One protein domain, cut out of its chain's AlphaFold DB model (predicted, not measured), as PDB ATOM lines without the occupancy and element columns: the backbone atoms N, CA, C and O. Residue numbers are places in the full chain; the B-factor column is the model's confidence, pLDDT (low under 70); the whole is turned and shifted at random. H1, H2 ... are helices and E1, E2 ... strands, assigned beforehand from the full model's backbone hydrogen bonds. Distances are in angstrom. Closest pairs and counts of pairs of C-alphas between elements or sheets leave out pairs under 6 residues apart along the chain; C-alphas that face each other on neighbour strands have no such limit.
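AT A GLANCE: This is residues 452 to 538 of the 821 residues of an uncharacterized protein of Mytilus galloprovincialis (UniProt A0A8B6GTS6). A strongly twisted wall of five antiparallel strands has one long helix, H1, packed over one face, chiefly over E2 and E3, while no named helix covers the other face. Residues 533 to 538 stick out beyond the body. The printed 87 residues hold five named strands and then one named helix, a mixed class in two layers, with H1 on one face of the sheet. The sheet runs E1 E2 E3 E4 E5 as a meander, each strand the antiparallel neighbour of the one before. The whole is compact, with a radius of gyration of the C-alphas of 13.5 A, yet elongated, spanning 44 by 28 by 24 A.

HOW THE PARTS SIT: Edge strand E1, residues 453 to 459, forms a hairpin with E2, residues 464 to 469; N 456 and O 467, 2.9 A apart, are within hydrogen-bond range. E2 forms a hairpin with E3, residues 475 to 479, with N 468 and O 476 at 2.8 A. E3 forms one with E4, residues 485 to 492, with N 477 and O 487 at 2.8 A. E4 forms one with edge strand E5, residues 495 to 502, with N 488 and O 499 at 2.8 A. H1, residues 517 to 533, is on the sheet at a height of 8.4 A, over E2 and E3, and only just slantwise to the strands, at 31 degrees to E2 on the local plane. The closest C-alphas of E2 and H1, those of Val 466 and Ala 524, are 6.1 A apart. E5 and H1 are near each other. In H1 every O i to N i+4 pair is within hydrogen-bond range.

IN THESE COORDINATES: E1 begins at C-alpha 453 (99.238, 124.672, 77.512) and is 19.5 A long. E4 measures 22.5 A and E5 23.4 A. H1, 24.4 A long, ends at C-alpha 533 (110.746, 112.617, 61.094).

THE WHOLE: The farthest C-alphas, Glu 494 and Leu 538, are 46.8 A apart. The printed part has no cut. The E5 to H1 link is long, with 14 residues. Residues 481 and 535 to 538 have pLDDT under 70.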
ATOM      1  N   GLY A 452      95.186 125.830  76.598       78.12
ATOM      2  CA  GLY A 452      96.015 126.818  77.303       78.12
ATOM      3  C   GLY A 452      97.492 126.423  77.481       78.12
ATOM      4  O   GLY A 452      98.315 127.281  77.768       78.12
ATOM      5  N   ILE A 453      97.879 125.169  77.250       86.69
ATOM      6  CA  ILE A 453      99.238 124.672  77.512       86.69
ATOM      7  C   ILE A 453     100.148 124.925  76.305       86.69
ATOM      8  O   ILE A 453      99.841 124.496  75.188       86.69
ATOM      9  N   VAL A 454     101.281 125.598  76.535       94.25
ATOM     10  CA  VAL A 454     102.289 125.893  75.502       94.25
ATOM     11  C   VAL A 454     103.302 124.755  75.417       94.25
ATOM     12  O   VAL A 454     103.921 124.389  76.412       94.25
ATOM     13  N   PHE A 455     103.525 124.252  74.207       94.81
ATOM     14  CA  PHE A 455     104.602 123.339  73.839       94.81
ATOM     15  C   PHE A 455     105.559 124.083  72.888       94.81
ATOM     16  O   PHE A 455     105.192 124.355  71.741       94.81
ATOM     17  N   ARG A 456     106.771 124.430  73.341       95.50
ATOM     18  CA  ARG A 456     107.832 125.047  72.513       95.50
ATOM     19  C   ARG A 456     108.813 123.958  72.068       95.50
ATOM     20  O   ARG A 456     109.218 123.130  72.879       95.50
ATOM     21  N   ILE A 457     109.173 123.930  70.783       93.69
ATOM     22  CA  ILE A 457     110.067 122.912  70.206       93.69
ATOM     23  C   ILE A 457     111.408 123.567  69.872       93.69
ATOM     24  O   ILE A 457     111.597 124.099  68.772       93.69
ATOM     25  N   VAL A 458     112.322 123.506  70.840       91.69
ATOM     26  CA  VAL A 458     113.660 124.103  70.773       91.69
ATOM     27  C   VAL A 458     114.563 123.302  69.834       91.69
ATOM     28  O   VAL A 458     114.565 122.064  69.850       91.69
ATOM     29  N   ARG A 459     115.335 124.007  68.999       88.12
ATOM     30  CA  ARG A 459     116.222 123.441  67.972       88.12
ATOM     31  C   ARG A 459     117.643 123.981  68.103       88.12
ATOM     32  O   ARG A 459     118.007 124.981  67.488       88.12
ATOM     33  N   LEU A 460     118.466 123.255  68.851       82.88
ATOM     34  CA  LEU A 460     119.902 123.510  68.934       82.88
ATOM     35  C   LEU A 460     120.638 122.848  67.757       82.88
ATOM     36  O   LEU A 460     120.097 121.998  67.053       82.88
ATOM     37  N   ALA A 461     121.902 123.224  67.545       75.50
ATOM     38  CA  ALA A 461     122.684 122.781  66.383       75.50
ATOM     39  C   ALA A 461     122.894 121.252  66.291       75.50
ATOM     40  O   ALA A 461     123.149 120.735  65.206       75.50
ATOM     41  N   SER A 462     122.797 120.534  67.414       74.50
ATOM     42  CA  SER A 462     123.017 119.082  67.514       74.50
ATOM     43  C   SER A 462     121.880 118.314  68.203       74.50
ATOM     44  O   SER A 462     121.889 117.083  68.205       74.50
ATOM     45  N   THR A 463     120.902 119.005  68.798       82.56
ATOM     46  CA  THR A 463     119.837 118.402  69.613       82.56
ATOM     47  C   THR A 463     118.513 119.149  69.447       82.56
ATOM     48  O   THR A 463     118.462 120.292  68.998       82.56
ATOM     49  N   LYS A 464     117.413 118.497  69.834       88.31
ATOM     50  CA  LYS A 464     116.097 119.127  69.972       88.31
ATOM     51  C   LYS A 464     115.422 118.615  71.226       88.31
ATOM     52  O   LYS A 464     115.621 117.457  71.595       88.31
ATOM     53  N   PHE A 465     114.582 119.445  71.820       92.38
ATOM     54  CA  PHE A 465     113.747 119.069  72.950       92.38
ATOM     55  C   PHE A 465     112.435 119.859  72.934       92.38
ATOM     56  O   PHE A 465     112.264 120.802  72.160       92.38
ATOM     57  N   VAL A 466     111.489 119.432  73.766       95.19
ATOM     58  CA  VAL A 466     110.207 120.106  73.965       95.19
ATOM     59  C   VAL A 466     110.152 120.662  75.378       95.19
ATOM     60  O   VAL A 466     110.374 119.930  76.347       95.19
ATOM     61  N   GLU A 467     109.830 121.943  75.469       96.69
ATOM     62  CA  GLU A 467     109.457 122.635  76.697       96.69
ATOM     63  C   GLU A 467     107.929 122.667  76.778       96.69
ATOM     64  O   GLU A 467     107.261 122.993  75.793       96.69
ATOM     65  N   ILE A 468     107.368 122.326  77.934       96.56
ATOM     66  CA  ILE A 468     105.932 122.362  78.205       96.56
ATOM     67  C   ILE A 468     105.685 123.336  79.352       96.56
ATOM     68  O   ILE A 468     106.233 123.138  80.435       96.56
ATOM     69  N   TYR A 469     104.830 124.330  79.133       95.19
ATOM     70  CA  TYR A 469     104.415 125.313  80.135       95.19
ATOM     71  C   TYR A 469     102.924 125.106  80.439       95.19
ATOM     72  O   TYR A 469     102.087 125.461  79.601       95.19
ATOM     73  N   PRO A 470     102.561 124.514  81.595       91.06
ATOM     74  CA  PRO A 470     101.163 124.247  81.943       91.06
ATOM     75  C   PRO A 470     100.360 125.496  82.341       91.06
ATOM     76  O   PRO A 470      99.138 125.422  82.425       91.06
ATOM     77  N   GLY A 471     101.031 126.629  82.583       85.81
ATOM     78  CA  GLY A 471     100.409 127.896  82.991       85.81
ATOM     79  C   GLY A 471     100.308 128.113  84.508       85.81
ATOM     80  O   GLY A 471      99.734 129.106  84.942       85.81
ATOM     81  N   ASP A 472     100.878 127.211  85.308       85.88
ATOM     82  CA  ASP A 472     100.946 127.247  86.777       85.88
ATOM     83  C   ASP A 472     102.297 127.759  87.322       85.88
ATOM     84  O   ASP A 472     102.550 127.685  88.522       85.88
ATOM     85  N   GLY A 473     103.170 128.265  86.443       86.56
ATOM     86  CA  GLY A 473     104.536 128.689  86.774       86.56
ATOM     87  C   GLY A 473     105.577 127.563  86.743       86.56
ATOM     88  O   GLY A 473     106.758 127.837  86.955       86.56
ATOM     89  N   SER A 474     105.187 126.315  86.461       92.19
ATOM     90  CA  SER A 474     106.129 125.212  86.250       92.19
ATOM     91  C   SER A 474     106.542 125.067  84.778       92.19
ATOM     92  O   SER A 474     105.912 125.607  83.863       92.19
ATOM     93  N   VAL A 475     107.612 124.302  84.537       95.81
ATOM     94  CA  VAL A 475     108.035 123.903  83.185       95.81
ATOM     95  C   VAL A 475     108.479 122.442  83.151       95.81
ATOM     96  O   VAL A 475     109.154 121.961  84.061       95.81
ATOM     97  N   ILE A 476     108.124 121.721  82.086       97.00
ATOM     98  CA  ILE A 476     108.541 120.333  81.841       97.00
ATOM     99  C   ILE A 476     109.423 120.279  80.589       97.00
ATOM    100  O   ILE A 476     109.012 120.723  79.522       97.00
ATOM    101  N   LEU A 477     110.618 119.703  80.702       95.69
ATOM    102  CA  LEU A 477     111.640 119.662  79.652       95.69
ATOM    103  C   LEU A 477     111.923 118.216  79.227       95.69
ATOM    104  O   LEU A 477     112.368 117.421  80.061       95.69
ATOM    105  N   SER A 478     111.742 117.858  77.954       94.88
ATOM    106  CA  SER A 478     112.160 116.533  77.461       94.88
ATOM    107  C   SER A 478     113.687 116.387  77.474       94.88
ATOM    108  O   SER A 478     114.390 117.278  77.006       94.88
ATOM    109  N   GLN A 479     114.203 115.256  77.944       86.94
ATOM    110  CA  GLN A 479     115.634 114.995  78.113       86.94
ATOM    111  C   GLN A 479     116.153 113.936  77.129       86.94
ATOM    112  O   GLN A 479     115.532 112.886  76.923       86.94
ATOM    113  N   GLY A 480     117.337 114.201  76.568       73.75
ATOM    114  CA  GLY A 480     118.024 113.340  75.600       73.75
ATOM    115  C   GLY A 480     117.404 113.332  74.195       73.75
ATOM    116  O   GLY A 480     116.258 113.727  73.991       73.75
ATOM    117  N   LEU A 481     118.164 112.829  73.214       67.81
ATOM    118  CA  LEU A 481     117.826 112.865  71.776       67.81
ATOM    119  C   LEU A 481     116.475 112.219  71.403       67.81
ATOM    120  O   LEU A 481     115.908 112.528  70.356       67.81
ATOM    121  N   SER A 482     115.976 111.301  72.232       70.44
ATOM    122  CA  SER A 482     114.728 110.559  72.017       70.44
ATOM    123  C   SER A 482     113.562 111.012  72.902       70.44
ATOM    124  O   SER A 482     112.459 110.498  72.729       70.44
ATOM    125  N   GLY A 483     113.783 111.919  73.863       80.94
ATOM    126  CA  GLY A 483     112.756 112.352  74.815       80.94
ATOM    127  C   GLY A 483     112.107 111.199  75.589       80.94
ATOM    128  O   GLY A 483     110.881 111.145  75.683       80.94
ATOM    129  N   TYR A 484     112.904 110.255  76.111       88.19
ATOM    130  CA  TYR A 484     112.403 109.177  76.985       88.19
ATOM    131  C   TYR A 484     112.158 109.637  78.430       88.19
ATOM    132  O   TYR A 484     111.328 109.046  79.122       88.19
ATOM    133  N   PHE A 485     112.861 110.680  78.874       92.88
ATOM    134  CA  PHE A 485     112.751 111.251  80.216       92.88
ATOM    135  C   PHE A 485     112.315 112.716  80.138       92.88
ATOM    136  O   PHE A 485     112.552 113.377  79.129       92.88
ATOM    137  N   TYR A 486     111.673 113.219  81.190       95.81
ATOM    138  CA  TYR A 486     111.148 114.583  81.275       95.81
ATOM    139  C   TYR A 486     111.446 115.164  82.653       95.81
ATOM    140  O   TYR A 486     111.068 114.566  83.658       95.81
ATOM    141  N   ARG A 487     112.110 116.322  82.688       95.62
ATOM    142  CA  ARG A 487     112.501 117.052  83.900       95.62
ATOM    143  C   ARG A 487     111.489 118.167  84.154       95.62
ATOM    144  O   ARG A 487     111.386 119.084  83.347       95.62
ATOM    145  N   HIS A 488     110.710 118.049  85.220       96.06
ATOM    146  CA  HIS A 488     109.681 119.002  85.632       96.06
ATOM    147  C   HIS A 488     110.226 119.864  86.767       96.06
ATOM    148  O   HIS A 488     110.565 119.337  87.823       96.06
ATOM    149  N   ILE A 489     110.323 121.167  86.527       95.62
ATOM    150  CA  ILE A 489     110.838 122.169  87.458       95.62
ATOM    151  C   ILE A 489     109.637 122.941  88.007       95.62
ATOM    152  O   ILE A 489     108.913 123.570  87.234       95.62
ATOM    153  N   ILE A 490     109.416 122.872  89.321       93.69
ATOM    154  CA  ILE A 490     108.265 123.469  90.012       93.69
ATOM    155  C   ILE A 490     108.773 124.511  91.024       93.69
ATOM    156  O   ILE A 490     109.237 124.133  92.104       93.69
ATOM    157  N   PRO A 491     108.690 125.816  90.714       88.25
ATOM    158  CA  PRO A 491     108.927 126.881  91.684       88.25
ATOM    159  C   PRO A 491     107.942 126.822  92.861       88.25
ATOM    160  O   PRO A 491     106.760 126.517  92.697       88.25
ATOM    161  N   ARG A 492     108.431 127.126  94.063       85.62
ATOM    162  CA  ARG A 492     107.680 127.173  95.326       85.62
ATOM    163  C   ARG A 492     108.164 128.371  96.144       85.62
ATOM    164  O   ARG A 492     108.795 128.210  97.190       85.62
ATOM    165  N   GLY A 493     107.926 129.574  95.622       76.56
ATOM    166  CA  GLY A 493     108.629 130.770  96.081       76.56
ATOM    167  C   GLY A 493     110.121 130.623  95.784       76.56
ATOM    168  O   GLY A 493     110.500 130.358  94.649       76.56
ATOM    169  N   GLU A 494     110.957 130.726  96.813       71.75
ATOM    170  CA  GLU A 494     112.423 130.669  96.686       71.75
ATOM    171  C   GLU A 494     112.984 129.247  96.493       71.75
ATOM    172  O   GLU A 494     114.151 129.084  96.141       71.75
ATOM    173  N   GLN A 495     112.173 128.204  96.707       81.25
ATOM    174  CA  GLN A 495     112.584 126.810  96.515       81.25
ATOM    175  C   GLN A 495     112.146 126.264  95.153       81.25
ATOM    176  O   GLN A 495     111.114 126.653  94.608       81.25
ATOM    177  N   ILE A 496     112.902 125.297  94.627       88.94
ATOM    178  CA  ILE A 496     112.601 124.593  93.375       88.94
ATOM    179  C   ILE A 496     112.471 123.092  93.662       88.94
ATOM    180  O   ILE A 496     113.408 122.448  94.125       88.94
ATOM    181  N   ASP A 497     111.297 122.535  93.370       93.44
ATOM    182  CA  ASP A 497     110.973 121.105  93.429       93.44
ATOM    183  C   ASP A 497     111.163 120.512  92.024       93.44
ATOM    184  O   ASP A 497     110.406 120.828  91.104       93.44
ATOM    185  N   GLU A 498     112.214 119.706  91.833       94.62
ATOM    186  CA  GLU A 498     112.504 119.049  90.553       94.62
ATOM    187  C   GLU A 498     112.080 117.575  90.562       94.62
ATOM    188  O   GLU A 498     112.397 116.811  91.475       94.62
ATOM    189  N   ARG A 499     111.382 117.152  89.502       94.19
ATOM    190  CA  ARG A 499     110.859 115.791  89.343       94.19
ATOM    191  C   ARG A 499     111.207 115.243  87.970       94.19
ATOM    192  O   ARG A 499     110.906 115.872  86.959       94.19
ATOM    193  N   THR A 500     111.773 114.041  87.918       94.50
ATOM    194  CA  THR A 500     112.020 113.339  86.651       94.50
ATOM    195  C   THR A 500     110.966 112.261  86.411       94.50
ATOM    196  O   THR A 500     110.746 111.392  87.251       94.50
ATOM    197  N   TYR A 501     110.343 112.291  85.234       94.19
ATOM    198  CA  TYR A 501     109.409 111.271  84.761       94.19
ATOM    199  C   TYR A 501     110.014 110.486  83.595       94.19
ATOM    200  O   TYR A 501     110.650 111.064  82.714       94.19
ATOM    201  N   SER A 502     109.764 109.180  83.542       92.88
ATOM    202  CA  SER A 502     110.026 108.347  82.362       92.88
ATOM    203  C   SER A 502     108.728 108.147  81.589       92.88
ATOM    204  O   SER A 502     107.696 107.843  82.185       92.88
ATOM    205  N   ILE A 503     108.773 108.242  80.259       90.12
ATOM    206  CA  ILE A 503     107.603 108.000  79.399       90.12
ATOM    207  C   ILE A 503     107.039 106.572  79.536       90.12
ATOM    208  O   ILE A 503     105.869 106.337  79.244       90.12
ATOM    209  N   LYS A 504     107.853 105.621  80.019       89.38
ATOM    210  CA  LYS A 504     107.434 104.236  80.294       89.38
ATOM    211  C   LYS A 504     106.672 104.083  81.618       89.38
ATOM    212  O   LYS A 504     105.959 103.102  81.785       89.38
ATOM    213  N   THR A 505     106.837 105.018  82.552       89.06
ATOM    214  CA  THR A 505     106.299 104.956  83.923       89.06
ATOM    215  C   THR A 505     105.808 106.344  84.339       89.06
ATOM    216  O   THR A 505     106.390 107.011  85.198       89.06
ATOM    217  N   LEU A 506     104.757 106.805  83.660       90.69
ATOM    218  CA  LEU A 506     104.122 108.095  83.920       90.69
ATOM    219  C   LEU A 506     103.191 108.006  85.143       90.69
ATOM    220  O   LEU A 506     102.555 106.968  85.339       90.69
ATOM    221  N   PRO A 507     103.086 109.066  85.964       87.25
ATOM    222  CA  PRO A 507     102.199 109.061  87.121       87.25
ATOM    223  C   PRO A 507     100.724 109.039  86.679       87.25
ATOM    224  O   PRO A 507     100.372 109.729  85.716       87.25
ATOM    225  N   PRO A 508      99.843 108.301  87.380       82.56
ATOM    226  CA  PRO A 508      98.420 108.279  87.068       82.56
ATOM    227  C   PRO A 508      97.786 109.659  87.285       82.56
ATOM    228  O   PRO A 508      98.180 110.424  88.168       82.56
ATOM    229  N   THR A 509      96.762 109.972  86.492       80.69
ATOM    230  CA  THR A 509      96.058 111.259  86.585       80.69
ATOM    231  C   THR A 509      95.251 111.347  87.888       80.69
ATOM    232  O   THR A 509      94.238 110.662  88.038       80.69
ATOM    233  N   SER A 510      95.665 112.211  88.821       77.75
ATOM    234  CA  SER A 510      94.860 112.529  90.010       77.75
ATOM    235  C   SER A 510      93.592 113.294  89.626       77.75
ATOM    236  O   SER A 510      93.643 114.205  88.803       77.75
ATOM    237  N   ARG A 511      92.470 112.999  90.298       73.25
ATOM    238  CA  ARG A 511      91.213 113.765  90.168       73.25
ATOM    239  C   ARG A 511      91.302 115.202  90.703       73.25
ATOM    240  O   ARG A 511      90.389 115.977  90.458       73.25
ATOM    241  N   SER A 512      92.360 115.541  91.444       76.75
ATOM    242  CA  SER A 512      92.608 116.882  91.994       76.75
ATOM    243  C   SER A 512      93.669 117.692  91.239       76.75
ATOM    244  O   SER A 512      93.933 118.829  91.618       76.75
ATOM    245  N   ALA A 513      94.314 117.123  90.214       78.88
ATOM    246  CA  ALA A 513      95.344 117.830  89.456       78.88
ATOM    247  C   ALA A 513      94.711 118.712  88.360       78.88
ATOM    248  O   ALA A 513      93.823 118.228  87.657       78.88
ATOM    249  N   PRO A 514      95.179 119.961  88.155       78.62
ATOM    250  CA  PRO A 514      94.641 120.852  87.120       78.62
ATOM    251  C   PRO A 514      94.930 120.360  85.692       78.62
ATOM    252  O   PRO A 514      94.229 120.725  84.755       78.62
ATOM    253  N   TYR A 515      95.943 119.508  85.516       86.19
ATOM    254  CA  TYR A 515      96.280 118.864  84.249       86.19
ATOM    255  C   TYR A 515      96.897 117.477  84.485       86.19
ATOM    256  O   TYR A 515      97.353 117.133  85.576       86.19
ATOM    257  N   SER A 516      96.926 116.659  83.432       90.31
ATOM    258  CA  SER A 516      97.496 115.309  83.461       90.31
ATOM    259  C   SER A 516      98.925 115.306  82.913       90.31
ATOM    260  O   SER A 516      99.117 115.393  81.700       90.31
ATOM    261  N   ILE A 517      99.920 115.147  83.796       91.75
ATOM    262  CA  ILE A 517     101.345 114.957  83.440       91.75
ATOM    263  C   ILE A 517     101.511 113.876  82.362       91.75
ATOM    264  O   ILE A 517     102.258 114.060  81.401       91.75
ATOM    265  N   GLU A 518     100.770 112.772  82.490       91.12
ATOM    266  CA  GLU A 518     100.749 111.675  81.525       91.12
ATOM    267  C   GLU A 518     100.357 112.156  80.117       91.12
ATOM    268  O   GLU A 518     101.061 111.872  79.146       91.12
ATOM    269  N   LYS A 519      99.267 112.929  79.998       88.44
ATOM    270  CA  LYS A 519      98.827 113.504  78.718       88.44
ATOM    271  C   LYS A 519      99.825 114.528  78.176       88.44
ATOM    272  O   LYS A 519     100.073 114.525  76.973       88.44
ATOM    273  N   LEU A 520     100.409 115.376  79.029       91.25
ATOM    274  CA  LEU A 520     101.368 116.397  78.586       91.25
ATOM    275  C   LEU A 520     102.617 115.749  77.985       91.25
ATOM    276  O   LEU A 520     103.012 116.082  76.869       91.25
ATOM    277  N   ILE A 521     103.189 114.761  78.673       92.94
ATOM    278  CA  ILE A 521     104.381 114.053  78.200       92.94
ATOM    279  C   ILE A 521     104.077 113.223  76.943       92.94
ATOM    280  O   ILE A 521     104.864 113.239  75.995       92.94
ATOM    281  N   LYS A 522     102.907 112.567  76.862       89.19
ATOM    282  CA  LYS A 522     102.479 111.862  75.639       89.19
ATOM    283  C   LYS A 522     102.280 112.811  74.443       89.19
ATOM    284  O   LYS A 522     102.641 112.435  73.329       89.19
ATOM    285  N   ARG A 523     101.769 114.036  74.646       88.62
ATOM    286  CA  ARG A 523     101.696 115.089  73.605       88.62
ATOM    287  C   ARG A 523     103.093 115.557  73.177       88.62
ATOM    288  O   ARG A 523     103.404 115.533  71.990       88.62
ATOM    289  N   ALA A 524     103.953 115.916  74.129       90.88
ATOM    290  CA  ALA A 524     105.301 116.416  73.850       90.88
ATOM    291  C   ALA A 524     106.181 115.387  73.120       90.88
ATOM    292  O   ALA A 524     106.833 115.723  72.133       90.88
ATOM    293  N   SER A 525     106.141 114.118  73.541       89.69
ATOM    294  CA  SER A 525     106.851 113.031  72.859       89.69
ATOM    295  C   SER A 525     106.378 112.855  71.412       89.69
ATOM    296  O   SER A 525     107.206 112.727  70.512       89.69
ATOM    297  N   ARG A 526     105.060 112.936  71.165       86.31
ATOM    298  CA  ARG A 526     104.486 112.923  69.809       86.31
ATOM    299  C   ARG A 526     105.041 114.060  68.940       86.31
ATOM    300  O   ARG A 526     105.501 113.787  67.832       86.31
ATOM    301  N   PHE A 527     105.084 115.294  69.448       87.06
ATOM    302  CA  PHE A 527     105.642 116.440  68.715       87.06
ATOM    303  C   PHE A 527     107.157 116.325  68.462       87.06
ATOM    304  O   PHE A 527     107.631 116.684  67.380       87.06
ATOM    305  N   LEU A 528     107.929 115.781  69.413       87.12
ATOM    306  CA  LEU A 528     109.369 115.549  69.243       87.12
ATOM    307  C   LEU A 528     109.652 114.468  68.189       87.12
ATOM    308  O   LEU A 528     110.513 114.649  67.327       87.12
ATOM    309  N   LEU A 529     108.904 113.359  68.222       84.00
ATOM    310  CA  LEU A 529     109.017 112.274  67.243       84.00
ATOM    311  C   LEU A 529     108.654 112.753  65.831       84.00
ATOM    312  O   LEU A 529     109.418 112.489  64.903       84.00
ATOM    313  N   GLN A 530     107.568 113.521  65.681       79.44
ATOM    314  CA  GLN A 530     107.209 114.196  64.428       79.44
ATOM    315  C   GLN A 530     108.357 115.096  63.938       79.44
ATOM    316  O   GLN A 530     108.845 114.933  62.822       79.44
ATOM    317  N   THR A 531     108.868 115.984  64.795       81.31
ATOM    318  CA  THR A 531     109.965 116.914  64.461       81.31
ATOM    319  C   THR A 531     111.267 116.192  64.061       81.31
ATOM    320  O   THR A 531     112.104 116.737  63.335       81.31
ATOM    321  N   ASN A 532     111.462 114.952  64.516       80.69
ATOM    322  CA  ASN A 532     112.593 114.096  64.150       80.69
ATOM    323  C   ASN A 532     112.335 113.210  62.914       80.69
ATOM    324  O   ASN A 532     113.274 112.599  62.398       80.69
ATOM    325  N   GLN A 533     111.101 113.163  62.409       76.44
ATOM    326  CA  GLN A 533     110.746 112.617  61.094       76.44
ATOM    327  C   GLN A 533     110.811 113.710  60.012       76.44
ATOM    328  O   GLN A 533     111.411 113.485  58.962       76.44
ATOM    329  N   GLU A 534     110.305 114.913  60.304       71.00
ATOM    330  CA  GLU A 534     110.300 116.092  59.415       71.00
ATOM    331  C   GLU A 534     111.694 116.523  58.919       71.00
ATOM    332  O   GLU A 534     111.826 117.138  57.859       71.00
ATOM    333  N   ASP A 535     112.752 116.229  59.677       68.25
ATOM    334  CA  ASP A 535     114.142 116.490  59.271       68.25
ATOM    335  C   ASP A 535     114.748 115.383  58.402       68.25
ATOM    336  O   ASP A 535     115.682 115.648  57.652       68.25
ATOM    337  N   LYS A 536     114.204 114.162  58.460       65.88
ATOM    338  CA  LYS A 536     114.611 113.053  57.581       65.88
ATOM    339  C   LYS A 536     113.947 113.166  56.211       65.88
ATOM    340  O   LYS A 536     114.516 112.753  55.206       65.88
ATOM    341  N   THR A 537     112.749 113.745  56.157       58.31
ATOM    342  CA  THR A 537     112.079 114.084  54.902       58.31
ATOM    343  C   THR A 537     112.700 115.326  54.264       58.31
ATOM    344  O   THR A 537     112.662 116.411  54.840       58.31
ATOM    345  N   LEU A 538     113.181 115.192  53.024       45.59
ATOM    346  CA  LEU A 538     113.585 116.296  52.140       45.59
ATOM    347  C   LEU A 538     112.367 117.115  51.651       45.59
ATOM    348  O   LEU A 538     112.135 117.283  50.455       45.59
TER     349      LEU A 538